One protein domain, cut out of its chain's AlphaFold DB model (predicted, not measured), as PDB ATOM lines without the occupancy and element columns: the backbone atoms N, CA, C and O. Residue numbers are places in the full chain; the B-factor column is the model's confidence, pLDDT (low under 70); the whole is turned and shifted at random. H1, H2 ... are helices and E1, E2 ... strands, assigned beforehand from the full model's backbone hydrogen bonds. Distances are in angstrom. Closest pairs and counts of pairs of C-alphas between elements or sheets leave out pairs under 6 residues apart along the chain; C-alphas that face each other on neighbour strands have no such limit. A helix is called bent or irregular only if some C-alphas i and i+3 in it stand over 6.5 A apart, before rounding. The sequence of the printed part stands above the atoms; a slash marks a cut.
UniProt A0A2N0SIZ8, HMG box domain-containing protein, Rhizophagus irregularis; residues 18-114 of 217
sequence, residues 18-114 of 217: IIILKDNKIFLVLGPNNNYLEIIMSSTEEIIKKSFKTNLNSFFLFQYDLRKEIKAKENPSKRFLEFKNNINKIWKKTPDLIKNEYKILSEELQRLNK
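AT A GLANCE: This is residues 18 to 114 of the 217 residues of the protein "HMG box domain-containing protein" of Rhizophagus irregularis (UniProt A0A2N0SIZ8). A small curtain of three antiparallel strands, E1, E2 and E3, stands beside a group of helices with H2 in the middle. H3 folds back along the last part of H2, H4 follows it past the first part of H2, and the long helix H5 meets the first turns of H2 nearly at a right angle, then runs out to the end of the body where H1 lies. The printed part has 97 residues, with three named strands and five named helices in the order E1 E2 E3 H1 H2 H3 H4 H5; the sheet order is E1 - E2 - E3, all antiparallel, and the class is mixed, helices and strands. The whole is compact, with a radius of gyration of the C-alphas of 13.4 A, yet elongated in outline, spanning 43 by 26 by 21 A.

HOW THE PARTS SIT: Begin at E1, residues 18 to 22, which forms a hairpin with E2, residues 26 to 30; look for N 19 and O 28, 2.9 A apart, within hydrogen-bond range. E2 forms the next hairpin with E3, residues 36 to 40, where N 29 and O 37 are 2.8 A apart. The three strands make a meander, each strand the antiparallel neighbour of the one before. Next comes H1, residues 44 to 49, which is not on the sheet. H2, residues 58 to 72, is the hub, touching three other helices; it only grazes the sheet with residues 62 to 70, and the C-alphas of Ile 39 and Leu 66 are its closest to E3, 6.3 A apart. H3, residues 78 to 85, forms a helical hairpin with H2, at a shallow tilt of 13 degrees, opposite ways; their closest C-alphas are Ile 70 and Phe 80, 6.3 A apart. H4, residues 87 to 93, only just touches H2, with 3 pairs of C-alphas within 8 A, the closest being Gln 63 and Ile 87 at 6.8 A. H5, residues 96 to 113, touches H2 about perpendicular, at 81 degrees, with the C-alphas of Ser 58 and Tyr 102 closest at 4.7 A. With residues 105 to 109 alone H5 touches H1, at a steep tilt of 48 degrees, closest at C-alphas 44 and 105, 6.6 A. Every O i to N i+4 pair is within hydrogen-bond range in H1, H2, H4 and H5; in H3 it is 2 of 4.

IN THESE COORDINATES: Find C-alpha 18 at (-24.607, -7.986, 7.378), where E1 begins; E1, E2 and E3 measure 12.6, 13.2 and 13.0 A. H2 runs 21.3 A from C-alpha 58 at (-10.445, 1.564, 7.033). H5 runs 25.1 A to C-alpha 113 at (-3.214, 13.791, 11.502).

THE WHOLE: The two C-alphas farthest apart are those of Asn 33 and Lys 114, 43.5 A. The printed part has no cut and no long link. The mean pLDDT of the printed part is 86.7; look for values under 70 at residue 51, residues 53 to 54 and residues 74 to 77.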
ATOM      1  N   ILE A  18     -24.707  -9.406   7.026       91.25
ATOM      2  CA  ILE A  18     -24.607  -7.986   7.378       91.25
ATOM      3  C   ILE A  18     -25.843  -7.253   6.874       91.25
ATOM      4  O   ILE A  18     -26.151  -7.299   5.684       91.25
ATOM      5  N   ILE A  19     -26.538  -6.577   7.786       91.56
ATOM      6  CA  ILE A  19     -27.752  -5.808   7.499       91.56
ATOM      7  C   ILE A  19     -27.466  -4.339   7.783       91.56
ATOM      8  O   ILE A  19     -27.071  -3.977   8.890       91.56
ATOM      9  N   ILE A  20     -27.679  -3.484   6.789       91.88
ATOM     10  CA  ILE A  20     -27.521  -2.035   6.926       91.88
ATOM     11  C   ILE A  20     -28.837  -1.465   7.459       91.88
ATOM     12  O   ILE A  20     -29.888  -1.700   6.863       91.88
ATOM     13  N   LEU A  21     -28.788  -0.743   8.581       88.25
ATOM     14  CA  LEU A  21     -29.989  -0.219   9.237       88.25
ATOM     15  C   LEU A  21     -30.248   1.247   8.900       88.25
ATOM     16  O   LEU A  21     -31.357   1.605   8.505       88.25
ATOM     17  N   LYS A  22     -29.241   2.108   9.095       81.75
ATOM     18  CA  LYS A  22     -29.423   3.563   9.035       81.75
ATOM     19  C   LYS A  22     -28.193   4.273   8.491       81.75
ATOM     20  O   LYS A  22     -27.097   4.085   9.021       81.75
ATOM     21  N   ASP A  23     -28.410   5.101   7.466       80.62
ATOM     22  CA  ASP A  23     -27.456   6.059   6.886       80.62
ATOM     23  C   ASP A  23     -26.044   5.497   6.655       80.62
ATOM     24  O   ASP A  23     -25.063   6.225   6.754       80.62
ATOM     25  N   ASN A  24     -25.924   4.184   6.430       81.94
ATOM     26  CA  ASN A  24     -24.663   3.438   6.339       81.94
ATOM     27  C   ASN A  24     -23.741   3.539   7.570       81.94
ATOM     28  O   ASN A  24     -22.626   3.033   7.533       81.94
ATOM     29  N   LYS A  25     -24.202   4.145   8.669       86.69
ATOM     30  CA  LYS A  25     -23.437   4.341   9.913       86.69
ATOM     31  C   LYS A  25     -23.764   3.308  10.978       86.69
ATOM     32  O   LYS A  25     -22.960   3.091  11.878       86.69
ATOM     33  N   ILE A  26     -24.943   2.695  10.887       92.12
ATOM     34  CA  ILE A  26     -25.376   1.632  11.791       92.12
ATOM     35  C   ILE A  26     -25.653   0.384  10.966       92.12
ATOM     36  O   ILE A  26     -26.442   0.414  10.013       92.12
ATOM     37  N   PHE A  27     -25.015  -0.715  11.346       93.50
ATOM     38  CA  PHE A  27     -25.216  -2.007  10.707       93.50
ATOM     39  C   PHE A  27     -25.182  -3.141  11.731       93.50
ATOM     40  O   PHE A  27     -24.481  -3.085  12.742       93.50
ATOM     41  N   LEU A  28     -25.960  -4.184  11.457       93.81
ATOM     42  CA  LEU A  28     -25.995  -5.413  12.238       93.81
ATOM     43  C   LEU A  28     -25.098  -6.450  11.581       93.81
ATOM     44  O   LEU A  28     -25.204  -6.704  10.381       93.81
ATOM     45  N   VAL A  29     -24.271  -7.097  12.389       93.50
ATOM     46  CA  VAL A  29     -23.574  -8.324  12.019       93.50
ATOM     47  C   VAL A  29     -24.298  -9.474  12.700       93.50
ATOM     48  O   VAL A  29     -24.178  -9.659  13.911       93.50
ATOM     49  N   LEU A  30     -25.061 -10.237  11.928       91.62
ATOM     50  CA  LEU A  30     -25.629 -11.505  12.366       91.62
ATOM     51  C   LEU A  30     -24.523 -12.551  12.319       91.62
ATOM     52  O   LEU A  30     -23.836 -12.678  11.307       91.62
ATOM     53  N   GLY A  31     -24.332 -13.258  13.422       86.75
ATOM     54  CA  GLY A  31     -23.391 -14.357  13.537       86.75
ATOM     55  C   GLY A  31     -24.094 -15.684  13.819       86.75
ATOM     56  O   GLY A  31     -25.322 -15.751  13.916       86.75
ATOM     57  N   PRO A  32     -23.312 -16.755  13.989       81.12
ATOM     58  CA  PRO A  32     -23.835 -18.072  14.327       81.12
ATOM     59  C   PRO A  32     -24.574 -18.073  15.675       81.12
ATOM     60  O   PRO A  32     -24.362 -17.221  16.549       81.12
ATOM     61  N   ASN A  33     -25.436 -19.077  15.858       81.00
ATOM     62  CA  ASN A  33     -26.229 -19.289  17.073       81.00
ATOM     63  C   ASN A  33     -27.190 -18.126  17.403       81.00
ATOM     64  O   ASN A  33     -27.384 -17.804  18.573       81.00
ATOM     65  N   ASN A  34     -27.765 -17.485  16.375       79.94
ATOM     66  CA  ASN A  34     -28.702 -16.353  16.483       79.94
ATOM     67  C   ASN A  34     -28.167 -15.158  17.292       79.94
ATOM     68  O   ASN A  34     -28.938 -14.367  17.837       79.94
ATOM     69  N   ASN A  35     -26.845 -15.008  17.370       86.81
ATOM     70  CA  ASN A  35     -26.238 -13.843  17.992       86.81
ATOM     71  C   ASN A  35     -26.113 -12.723  16.965       86.81
ATOM     72  O   ASN A  35     -25.814 -12.966  15.797       86.81
ATOM     73  N   TYR A  36     -26.272 -11.485  17.415       90.62
ATOM     74  CA  TYR A  36     -26.043 -10.319  16.580       90.62
ATOM     75  C   TYR A  36     -25.214  -9.279  17.317       90.62
ATOM     76  O   TYR A  36     -25.233  -9.186  18.548       90.62
ATOM     77  N   LEU A  37     -24.481  -8.494  16.539       91.25
ATOM     78  CA  LEU A  37     -23.760  -7.334  17.019       91.25
ATOM     79  C   LEU A  37     -24.219  -6.119  16.227       91.25
ATOM     80  O   LEU A  37     -24.048  -6.064  15.012       91.25
ATOM     81  N   GLU A  38     -24.807  -5.160  16.925       93.19
ATOM     82  CA  GLU A  38     -25.056  -3.839  16.370       93.19
ATOM     83  C   GLU A  38     -23.777  -3.025  16.448       93.19
ATOM     84  O   GLU A  38     -23.160  -2.934  17.508       93.19
ATOM     85  N   ILE A  39     -23.358  -2.495  15.305       93.50
ATOM     86  CA  ILE A  39     -22.137  -1.716  15.175       93.50
ATOM     87  C   ILE A  39     -22.510  -0.320  14.723       93.50
ATOM     88  O   ILE A  39     -23.170  -0.131  13.700       93.50
ATOM     89  N   ILE A  40     -22.047   0.647  15.506       94.12
ATOM     90  CA  ILE A  40     -22.174   2.067  15.228       94.12
ATOM     91  C   ILE A  40     -20.787   2.557  14.818       94.12
ATOM     92  O   ILE A  40     -19.830   2.443  15.588       94.12
ATOM     93  N   MET A  41     -20.679   3.078  13.599       92.81
ATOM     94  CA  MET A  41     -19.434   3.651  13.096       92.81
ATOM     95  C   MET A  41     -19.021   4.846  13.954       92.81
ATOM     96  O   MET A  41     -19.813   5.770  14.163       92.81
ATOM     97  N   SER A  42     -17.780   4.841  14.440       91.00
ATOM     98  CA  SER A  42     -17.253   5.973  15.207       91.00
ATOM     99  C   SER A  42     -17.123   7.225  14.335       91.00
ATOM    100  O   SER A  42     -16.748   7.148  13.164       91.00
ATOM    101  N   SER A  43     -17.378   8.393  14.930       90.19
ATOM    102  CA  SER A  43     -17.140   9.678  14.270       90.19
ATOM    103  C   SER A  43     -15.656  10.058  14.282       90.19
ATOM    104  O   SER A  43     -14.871   9.586  15.115       90.19
ATOM    105  N   THR A  44     -15.267  10.958  13.380       86.50
ATOM    106  CA  THR A  44     -13.894  11.463  13.271       86.50
ATOM    107  C   THR A  44     -13.413  12.094  14.590       86.50
ATOM    108  O   THR A  44     -12.275  11.870  15.009       86.50
ATOM    109  N   GLU A  45     -14.286  12.799  15.314       85.81
ATOM    110  CA  GLU A  45     -13.976  13.432  16.604       85.81
ATOM    111  C   GLU A  45     -13.712  12.400  17.710       85.81
ATOM    112  O   GLU A  45     -12.754  12.544  18.481       85.81
ATOM    113  N   GLU A  46     -14.522  11.335  17.781       86.44
ATOM    114  CA  GLU A  46     -14.313  10.238  18.737       86.44
ATOM    115  C   GLU A  46     -12.963   9.549  18.514       86.44
ATOM    116  O   GLU A  46     -12.245   9.229  19.471       86.44
ATOM    117  N   ILE A  47     -12.606   9.343  17.245       84.62
ATOM    118  CA  ILE A  47     -11.366   8.677  16.849       84.62
ATOM    119  C   ILE A  47     -10.155   9.541  17.230       84.62
ATOM    120  O   ILE A  47      -9.196   9.034  17.820       84.62
ATOM    121  N   ILE A  48     -10.205  10.852  16.974       82.69
ATOM    122  CA  ILE A  48      -9.121  11.787  17.323       82.69
ATOM    123  C   ILE A  48      -8.934  11.882  18.835       82.69
ATOM    124  O   ILE A  48      -7.799  11.829  19.315       82.69
ATOM    125  N   LYS A  49     -10.026  11.947  19.608       84.25
ATOM    126  CA  LYS A  49      -9.961  11.985  21.078       84.25
ATOM    127  C   LYS A  49      -9.191  10.791  21.647       84.25
ATOM    128  O   LYS A  49      -8.467  10.935  22.631       84.25
ATOM    129  N   LYS A  50      -9.288   9.620  21.011       79.12
ATOM    130  CA  LYS A  50      -8.534   8.423  21.411       79.12
ATOM    131  C   LYS A  50      -7.046   8.445  21.063       79.12
ATOM    132  O   LYS A  50      -6.339   7.533  21.488       79.12
ATOM    133  N   SER A  51      -6.559   9.476  20.368       69.25
ATOM    134  CA  SER A  51      -5.135   9.704  20.084       69.25
ATOM    135  C   SER A  51      -4.435   8.465  19.519       69.25
ATOM    136  O   SER A  51      -3.425   7.993  20.049       69.25
ATOM    137  N   PHE A  52      -4.993   7.894  18.448       73.50
ATOM    138  CA  PHE A  52      -4.358   6.766  17.778       73.50
ATOM    139  C   PHE A  52      -2.969   7.173  17.271       73.50
ATOM    140  O   PHE A  52      -2.823   8.113  16.496       73.50
ATOM    141  N   LYS A  53      -1.934   6.452  17.718       67.25
ATOM    142  CA  LYS A  53      -0.520   6.767  17.429       67.25
ATOM    143  C   LYS A  53      -0.136   6.616  15.953       67.25
ATOM    144  O   LYS A  53       0.953   7.023  15.563       67.25
ATOM    145  N   THR A  54      -0.981   5.980  15.151       69.19
ATOM    146  CA  THR A  54      -0.692   5.587  13.771       69.19
ATOM    147  C   THR A  54      -1.885   5.885  12.878       69.19
ATOM    148  O   THR A  54      -3.025   5.787  13.330       69.19
ATOM    149  N   ASN A  55      -1.624   6.174  11.600       70.25
ATOM    150  CA  ASN A  55      -2.672   6.258  10.583       70.25
ATOM    151  C   ASN A  55      -3.446   4.935  10.547       70.25
ATOM    152  O   ASN A  55      -2.880   3.883  10.243       70.25
ATOM    153  N   LEU A  56      -4.728   4.984  10.904       82.50
ATOM    154  CA  LEU A  56      -5.605   3.822  10.868       82.50
ATOM    155  C   LEU A  56      -6.200   3.690   9.470       82.50
ATOM    156  O   LEU A  56      -6.897   4.588   9.009       82.50
ATOM    157  N   ASN A  57      -5.940   2.559   8.818       91.06
ATOM    158  CA  ASN A  57      -6.659   2.156   7.610       91.06
ATOM    159  C   ASN A  57      -8.136   1.853   7.948       91.06
ATOM    160  O   ASN A  57      -8.451   1.508   9.091       91.06
ATOM    161  N   SER A  58      -9.016   1.897   6.948       94.12
ATOM    162  CA  SER A  58     -10.445   1.564   7.033       94.12
ATOM    163  C   SER A  58     -10.713   0.252   7.778       94.12
ATOM    164  O   SER A  58     -11.533   0.211   8.691       94.12
ATOM    165  N   PHE A  59      -9.945  -0.800   7.482       94.69
ATOM    166  CA  PHE A  59     -10.055  -2.086   8.177       94.69
ATOM    167  C   PHE A  59      -9.767  -1.989   9.685       94.69
ATOM    168  O   PHE A  59     -10.433  -2.643  10.487       94.69
ATOM    169  N   PHE A  60      -8.786  -1.180  10.098       92.50
ATOM    170  CA  PHE A  60      -8.465  -1.019  11.517       92.50
ATOM    171  C   PHE A  60      -9.529  -0.213  12.257       92.50
ATOM    172  O   PHE A  60      -9.805  -0.524  13.414       92.50
ATOM    173  N   LEU A  61     -10.138   0.777  11.597       93.25
ATOM    174  CA  LEU A  61     -11.287   1.510  12.138       93.25
ATOM    175  C   LEU A  61     -12.474   0.569  12.358       93.25
ATOM    176  O   LEU A  61     -12.989   0.482  13.470       93.25
ATOM    177  N   PHE A  62     -12.808  -0.232  11.348       94.88
ATOM    178  CA  PHE A  62     -13.832  -1.268  11.456       94.88
ATOM    179  C   PHE A  62     -13.546  -2.260  12.593       94.88
ATOM    180  O   PHE A  62     -14.398  -2.532  13.440       94.88
ATOM    181  N   GLN A  63     -12.320  -2.789  12.654       93.75
ATOM    182  CA  GLN A  63     -11.908  -3.716  13.707       93.75
ATOM    183  C   GLN A  63     -12.008  -3.082  15.098       93.75
ATOM    184  O   GLN A  63     -12.310  -3.774  16.075       93.75
ATOM    185  N   TYR A  64     -11.696  -1.794  15.204       92.12
ATOM    186  CA  TYR A  64     -11.781  -1.049  16.446       92.12
ATOM    187  C   TYR A  64     -13.238  -0.912  16.910       92.12
ATOM    188  O   TYR A  64     -13.507  -1.269  18.060       92.12
ATOM    189  N   ASP A  65     -14.160  -0.502  16.036       93.69
ATOM    190  CA  ASP A  65     -15.588  -0.370  16.364       93.69
ATOM    191  C   ASP A  65     -16.191  -1.720  16.755       93.69
ATOM    192  O   ASP A  65     -16.787  -1.866  17.819       93.69
ATOM    193  N   LEU A  66     -15.921  -2.766  15.977       92.88
ATOM    194  CA  LEU A  66     -16.411  -4.107  16.281       92.88
ATOM    195  C   LEU A  66     -15.887  -4.618  17.638       92.88
ATOM    196  O   LEU A  66     -16.628  -5.205  18.425       92.88
ATOM    197  N   ARG A  67     -14.614  -4.363  17.969       90.81
ATOM    198  CA  ARG A  67     -14.055  -4.716  19.287       90.81
ATOM    199  C   ARG A  67     -14.588  -3.834  20.416       90.81
ATOM    200  O   ARG A  67     -14.635  -4.316  21.547       90.81
ATOM    201  N   LYS A  68     -14.919  -2.569  20.144       90.69
ATOM    202  CA  LYS A  68     -15.551  -1.645  21.099       90.69
ATOM    203  C   LYS A  68     -16.912  -2.206  21.507       90.69
ATOM    204  O   LYS A  68     -17.129  -2.394  22.701       90.69
ATOM    205  N   GLU A  69     -17.729  -2.607  20.540       91.06
ATOM    206  CA  GLU A  69     -19.059  -3.163  20.805       91.06
ATOM    207  C   GLU A  69     -19.009  -4.524  21.505       91.06
ATOM    208  O   GLU A  69     -19.729  -4.749  22.475       91.06
ATOM    209  N   ILE A  70     -18.090  -5.416  21.114       88.69
ATOM    210  CA  ILE A  70     -17.898  -6.701  21.816       88.69
ATOM    211  C   ILE A  70     -17.511  -6.487  23.287       88.69
ATOM    212  O   ILE A  70     -17.959  -7.232  24.154       88.69
ATOM    213  N   LYS A  71     -16.671  -5.485  23.577       87.12
ATOM    214  CA  LYS A  71     -16.258  -5.158  24.952       87.12
ATOM    215  C   LYS A  71     -17.371  -4.513  25.773       87.12
ATOM    216  O   LYS A  71     -17.342  -4.643  26.990       87.12
ATOM    217  N   ALA A  72     -18.294  -3.797  25.132       86.62
ATOM    218  CA  ALA A  72     -19.410  -3.140  25.805       86.62
ATOM    219  C   ALA A  72     -20.472  -4.136  26.300       86.62
ATOM    220  O   ALA A  72     -21.264  -3.802  27.177       86.62
ATOM    221  N   LYS A  73     -20.499  -5.363  25.768       83.56
ATOM    222  CA  LYS A  73     -21.396  -6.410  26.262       83.56
ATOM    223  C   LYS A  73     -20.902  -6.915  27.624       83.56
ATOM    224  O   LYS A  73     -19.760  -7.354  27.743       83.56
ATOM    225  N   GLU A  74     -21.789  -6.875  28.625       60.22
ATOM    226  CA  GLU A  74     -21.543  -7.134  30.063       60.22
ATOM    227  C   GLU A  74     -20.842  -8.462  30.379       60.22
ATOM    228  O   GLU A  74     -20.248  -8.625  31.440       60.22
ATOM    229  N   ASN A  75     -20.856  -9.407  29.443       64.88
ATOM    230  CA  ASN A  75     -20.002 -10.574  29.490       64.88
ATOM    231  C   ASN A  75     -19.586 -10.892  28.048       64.88
ATOM    232  O   ASN A  75     -20.454 -11.302  27.263       64.88
ATOM    233  N   PRO A  76     -18.304 -10.730  27.655       60.88
ATOM    234  CA  PRO A  76     -17.792 -11.262  26.399       60.88
ATOM    235  C   PRO A  76     -17.723 -12.786  26.536       60.88
ATOM    236  O   PRO A  76     -16.660 -13.404  26.563       60.88
ATOM    237  N   SER A  77     -18.898 -13.391  26.681       63.62
ATOM    238  CA  SER A  77     -19.111 -14.818  26.694       63.62
ATOM    239  C   SER A  77     -18.495 -15.406  25.430       63.62
ATOM    240  O   SER A  77     -18.294 -14.711  24.424       63.62
ATOM    241  N   LYS A  78     -18.235 -16.718  25.448       70.00
ATOM    242  CA  LYS A  78     -17.752 -17.454  24.267       70.00
ATOM    243  C   LYS A  78     -18.548 -17.112  22.991       70.00
ATOM    244  O   LYS A  78     -17.967 -17.120  21.916       70.00
ATOM    245  N   ARG A  79     -19.819 -16.697  23.128       73.25
ATOM    246  CA  ARG A  79     -20.700 -16.236  22.043       73.25
ATOM    247  C   ARG A  79     -20.122 -15.071  21.230       73.25
ATOM    248  O   ARG A  79     -20.140 -15.117  20.007       73.25
ATOM    249  N   PHE A  80     -19.570 -14.039  21.876       82.94
ATOM    250  CA  PHE A  80     -19.023 -12.877  21.152       82.94
ATOM    251  C   PHE A  80     -17.562 -13.057  20.723       82.94
ATOM    252  O   PHE A  80     -17.059 -12.332  19.859       82.94
ATOM    253  N   LEU A  81     -16.876 -14.053  21.292       84.00
ATOM    254  CA  LEU A  81     -15.509 -14.402  20.911       84.00
ATOM    255  C   LEU A  81     -15.428 -14.832  19.440       84.00
ATOM    256  O   LEU A  81     -14.443 -14.534  18.767       84.00
ATOM    257  N   GLU A  82     -16.483 -15.452  18.916       86.62
ATOM    258  CA  GLU A  82     -16.569 -15.856  17.513       86.62
ATOM    259  C   GLU A  82     -16.500 -14.658  16.557       86.62
ATOM    260  O   GLU A  82     -15.765 -14.713  15.570       86.62
ATOM    261  N   PHE A  83     -17.152 -13.536  16.882       89.31
ATOM    262  CA  PHE A  83     -17.041 -12.301  16.098       89.31
ATOM    263  C   PHE A  83     -15.610 -11.754  16.126       89.31
ATOM    264  O   PHE A  83     -15.062 -11.373  15.092       89.31
ATOM    265  N   LYS A  84     -14.962 -11.775  17.300       88.44
ATOM    266  CA  LYS A  84     -13.572 -11.320  17.464       88.44
ATOM    267  C   LYS A  84     -12.566 -12.201  16.715       88.44
ATOM    268  O   LYS A  84     -11.560 -11.688  16.224       88.44
ATOM    269  N   ASN A  85     -12.817 -13.504  16.632       89.31
ATOM    270  CA  ASN A  85     -11.943 -14.444  15.932       89.31
ATOM    271  C   ASN A  85     -12.153 -14.398  14.411       89.31
ATOM    272  O   ASN A  85     -11.216 -14.641  13.655       89.31
ATOM    273  N   ASN A  86     -13.353 -14.026  13.955       91.31
ATOM    274  CA  ASN A  86     -13.724 -14.015  12.539       91.31
ATOM    275  C   ASN A  86     -13.780 -12.611  11.909       91.31
ATOM    276  O   ASN A  86     -14.343 -12.458  10.828       91.31
ATOM    277  N   ILE A  87     -13.147 -11.592  12.505       92.75
ATOM    278  CA  ILE A  87     -13.163 -10.197  12.002       92.75
ATOM    279  C   ILE A  87     -12.789 -10.106  10.519       92.75
ATOM    280  O   ILE A  87     -13.438  -9.393   9.760       92.75
ATOM    281  N   ASN A  88     -11.774 -10.859  10.087       93.12
ATOM    282  CA  ASN A  88     -11.339 -10.872   8.689       93.12
ATOM    283  C   ASN A  88     -12.432 -11.406   7.749       93.12
ATOM    284  O   ASN A  88     -12.577 -10.907   6.636       93.12
ATOM    285  N   LYS A  89     -13.195 -12.420   8.181       92.38
ATOM    286  CA  LYS A  89     -14.301 -12.988   7.399       92.38
ATOM    287  C   LYS A  89     -15.473 -12.012   7.335       92.38
ATOM    288  O   LYS A  89     -15.995 -11.777   6.251       92.38
ATOM    289  N   ILE A  90     -15.808 -11.395   8.471       93.00
ATOM    290  CA  ILE A  90     -16.858 -10.374   8.557       93.00
ATOM    291  C   ILE A  90     -16.522  -9.217   7.607       93.00
ATOM    292  O   ILE A  90     -17.329  -8.898   6.743       93.00
ATOM    293  N   TRP A  91     -15.297  -8.679   7.662       95.00
ATOM    294  CA  TRP A  91     -14.863  -7.594   6.773       95.00
ATOM    295  C   TRP A  91     -14.952  -7.946   5.284       95.00
ATOM    296  O   TRP A  91     -15.345  -7.109   4.475       95.00
ATOM    297  N   LYS A  92     -14.606  -9.181   4.897       92.62
ATOM    298  CA  LYS A  92     -14.721  -9.621   3.497       92.62
ATOM    299  C   LYS A  92     -16.168  -9.547   2.998       92.62
ATOM    300  O   LYS A  92     -16.378  -9.088   1.878       92.62
ATOM    301  N   LYS A  93     -17.133  -9.952   3.832       90.50
ATOM    302  CA  LYS A  93     -18.575  -9.936   3.524       90.50
ATOM    303  C   LYS A  93     -19.232  -8.569   3.725       90.50
ATOM    304  O   LYS A  93     -20.330  -8.365   3.219       90.50
ATOM    305  N   THR A  94     -18.582  -7.640   4.426       92.69
ATOM    306  CA  THR A  94     -19.081  -6.270   4.577       92.69
ATOM    307  C   THR A  94     -19.352  -5.657   3.201       92.69
ATOM    308  O   THR A  94     -18.441  -5.648   2.368       92.69
ATOM    309  N   PRO A  95     -20.573  -5.145   2.947       92.88
ATOM    310  CA  PRO A  95     -20.895  -4.483   1.690       92.88
ATOM    311  C   PRO A  95     -19.932  -3.333   1.406       92.88
ATOM    312  O   PRO A  95     -19.517  -2.617   2.322       92.88
ATOM    313  N   ASP A  96     -19.609  -3.125   0.132       93.12
ATOM    314  CA  ASP A  96     -18.652  -2.089  -0.266       93.12
ATOM    315  C   ASP A  96     -19.113  -0.683   0.125       93.12
ATOM    316  O   ASP A  96     -18.282   0.181   0.379       93.12
ATOM    317  N   LEU A  97     -20.425  -0.477   0.282       92.50
ATOM    318  CA  LEU A  97     -20.996   0.755   0.821       92.50
ATOM    319  C   LEU A  97     -20.417   1.093   2.203       92.50
ATOM    320  O   LEU A  97     -19.851   2.163   2.387       92.50
ATOM    321  N   ILE A  98     -20.454   0.146   3.143       93.44
ATOM    322  CA  ILE A  98     -19.897   0.326   4.493       93.44
ATOM    323  C   ILE A  98     -18.367   0.423   4.443       93.44
ATOM    324  O   ILE A  98     -17.763   1.227   5.154       93.44
ATOM    325  N   LYS A  99     -17.708  -0.368   3.582       94.56
ATOM    326  CA  LYS A  99     -16.247  -0.277   3.415       94.56
ATOM    327  C   LYS A  99     -15.817   1.105   2.917       94.56
ATOM    328  O   LYS A  99     -14.788   1.609   3.369       94.56
ATOM    329  N   ASN A 100     -16.596   1.708   2.020       94.75
ATOM    330  CA  ASN A 100     -16.357   3.048   1.497       94.75
ATOM    331  C   ASN A 100     -16.533   4.114   2.581       94.75
ATOM    332  O   ASN A 100     -15.670   4.977   2.690       94.75
ATOM    333  N   GLU A 101     -17.546   4.011   3.443       94.06
ATOM    334  CA  GLU A 101     -17.688   4.921   4.593       94.06
ATOM    335  C   GLU A 101     -16.454   4.867   5.512       94.06
ATOM    336  O   GLU A 101     -15.879   5.892   5.883       94.06
ATOM    337  N   TYR A 102     -15.955   3.663   5.814       94.88
ATOM    338  CA  TYR A 102     -14.725   3.508   6.602       94.88
ATOM    339  C   TYR A 102     -13.473   4.013   5.877       94.88
ATOM    340  O   TYR A 102     -12.507   4.427   6.523       94.88
ATOM    341  N   LYS A 103     -13.455   3.961   4.542       94.56
ATOM    342  CA  LYS A 103     -12.381   4.531   3.724       94.56
ATOM    343  C   LYS A 103     -12.391   6.057   3.802       94.56
ATOM    344  O   LYS A 103     -11.341   6.628   4.080       94.56
ATOM    345  N   ILE A 104     -13.555   6.689   3.656       93.25
ATOM    346  CA  ILE A 104     -13.723   8.144   3.794       93.25
ATOM    347  C   ILE A 104     -13.255   8.594   5.184       93.25
ATOM    348  O   ILE A 104     -12.394   9.466   5.286       93.25
ATOM    349  N   LEU A 105     -13.710   7.925   6.249       90.88
ATOM    350  CA  LEU A 105     -13.262   8.205   7.622       90.88
ATOM    351  C   LEU A 105     -11.739   8.079   7.795       90.88
ATOM    352  O   LEU A 105     -11.111   8.887   8.480       90.88
ATOM    353  N   SER A 106     -11.126   7.064   7.183       91.62
ATOM    354  CA  SER A 106      -9.673   6.856   7.234       91.62
ATOM    355  C   SER A 106      -8.906   7.988   6.543       91.62
ATOM    356  O   SER A 106      -7.919   8.493   7.087       91.62
ATOM    357  N   GLU A 107      -9.377   8.424   5.375       90.75
ATOM    358  CA  GLU A 107      -8.790   9.529   4.614       90.75
ATOM    359  C   GLU A 107      -8.939  10.868   5.353       90.75
ATOM    360  O   GLU A 107      -7.977  11.640   5.446       90.75
ATOM    361  N   GLU A 108     -10.101  11.124   5.957       88.94
ATOM    362  CA  GLU A 108     -10.329  12.294   6.809       88.94
ATOM    363  C   GLU A 108      -9.378  12.318   8.007       88.94
ATOM    364  O   GLU A 108      -8.730  13.338   8.272       88.94
ATOM    365  N   LEU A 109      -9.236  11.184   8.697       86.88
ATOM    366  CA  LEU A 109      -8.329  11.051   9.830       86.88
ATOM    367  C   LEU A 109      -6.875  11.292   9.410       86.88
ATOM    368  O   LEU A 109      -6.130  11.975  10.114       86.88
ATOM    369  N   GLN A 110      -6.465  10.765   8.256       85.06
ATOM    370  CA  GLN A 110      -5.128  10.993   7.715       85.06
ATOM    371  C   GLN A 110      -4.901  12.473   7.386       85.06
ATOM    372  O   GLN A 110      -3.813  12.997   7.635       85.06
ATOM    373  N   ARG A 111      -5.910  13.164   6.845       83.38
ATOM    374  CA  ARG A 111      -5.837  14.603   6.560       83.38
ATOM    375  C   ARG A 111      -5.651  15.421   7.839       83.38
ATOM    376  O   ARG A 111      -4.845  16.346   7.834       83.38
ATOM    377  N   LEU A 112      -6.349  15.062   8.914       80.19
ATOM    378  CA  LEU A 112      -6.271  15.755  10.205       80.19
ATOM    379  C   LEU A 112      -4.979  15.440  10.973       80.19
ATOM    380  O   LEU A 112      -4.427  16.321  11.626       80.19
ATOM    381  N   ASN A 113      -4.460  14.214  10.854       74.50
ATOM    382  CA  ASN A 113      -3.214  13.791  11.502       74.50
ATOM    383  C   ASN A 113      -1.946  14.107  10.704       74.50
ATOM    384  O   ASN A 113      -0.847  13.847  11.200       74.50
ATOM    385  N   LYS A 114      -2.046  14.644   9.479       70.25
ATOM    386  CA  LYS A 114      -0.862  15.074   8.726       70.25
ATOM    387  C   LYS A 114      -0.117  16.128   9.553       70.25
ATOM    388  O   LYS A 114      -0.655  17.215   9.767       70.25
TER     389      LYS A 114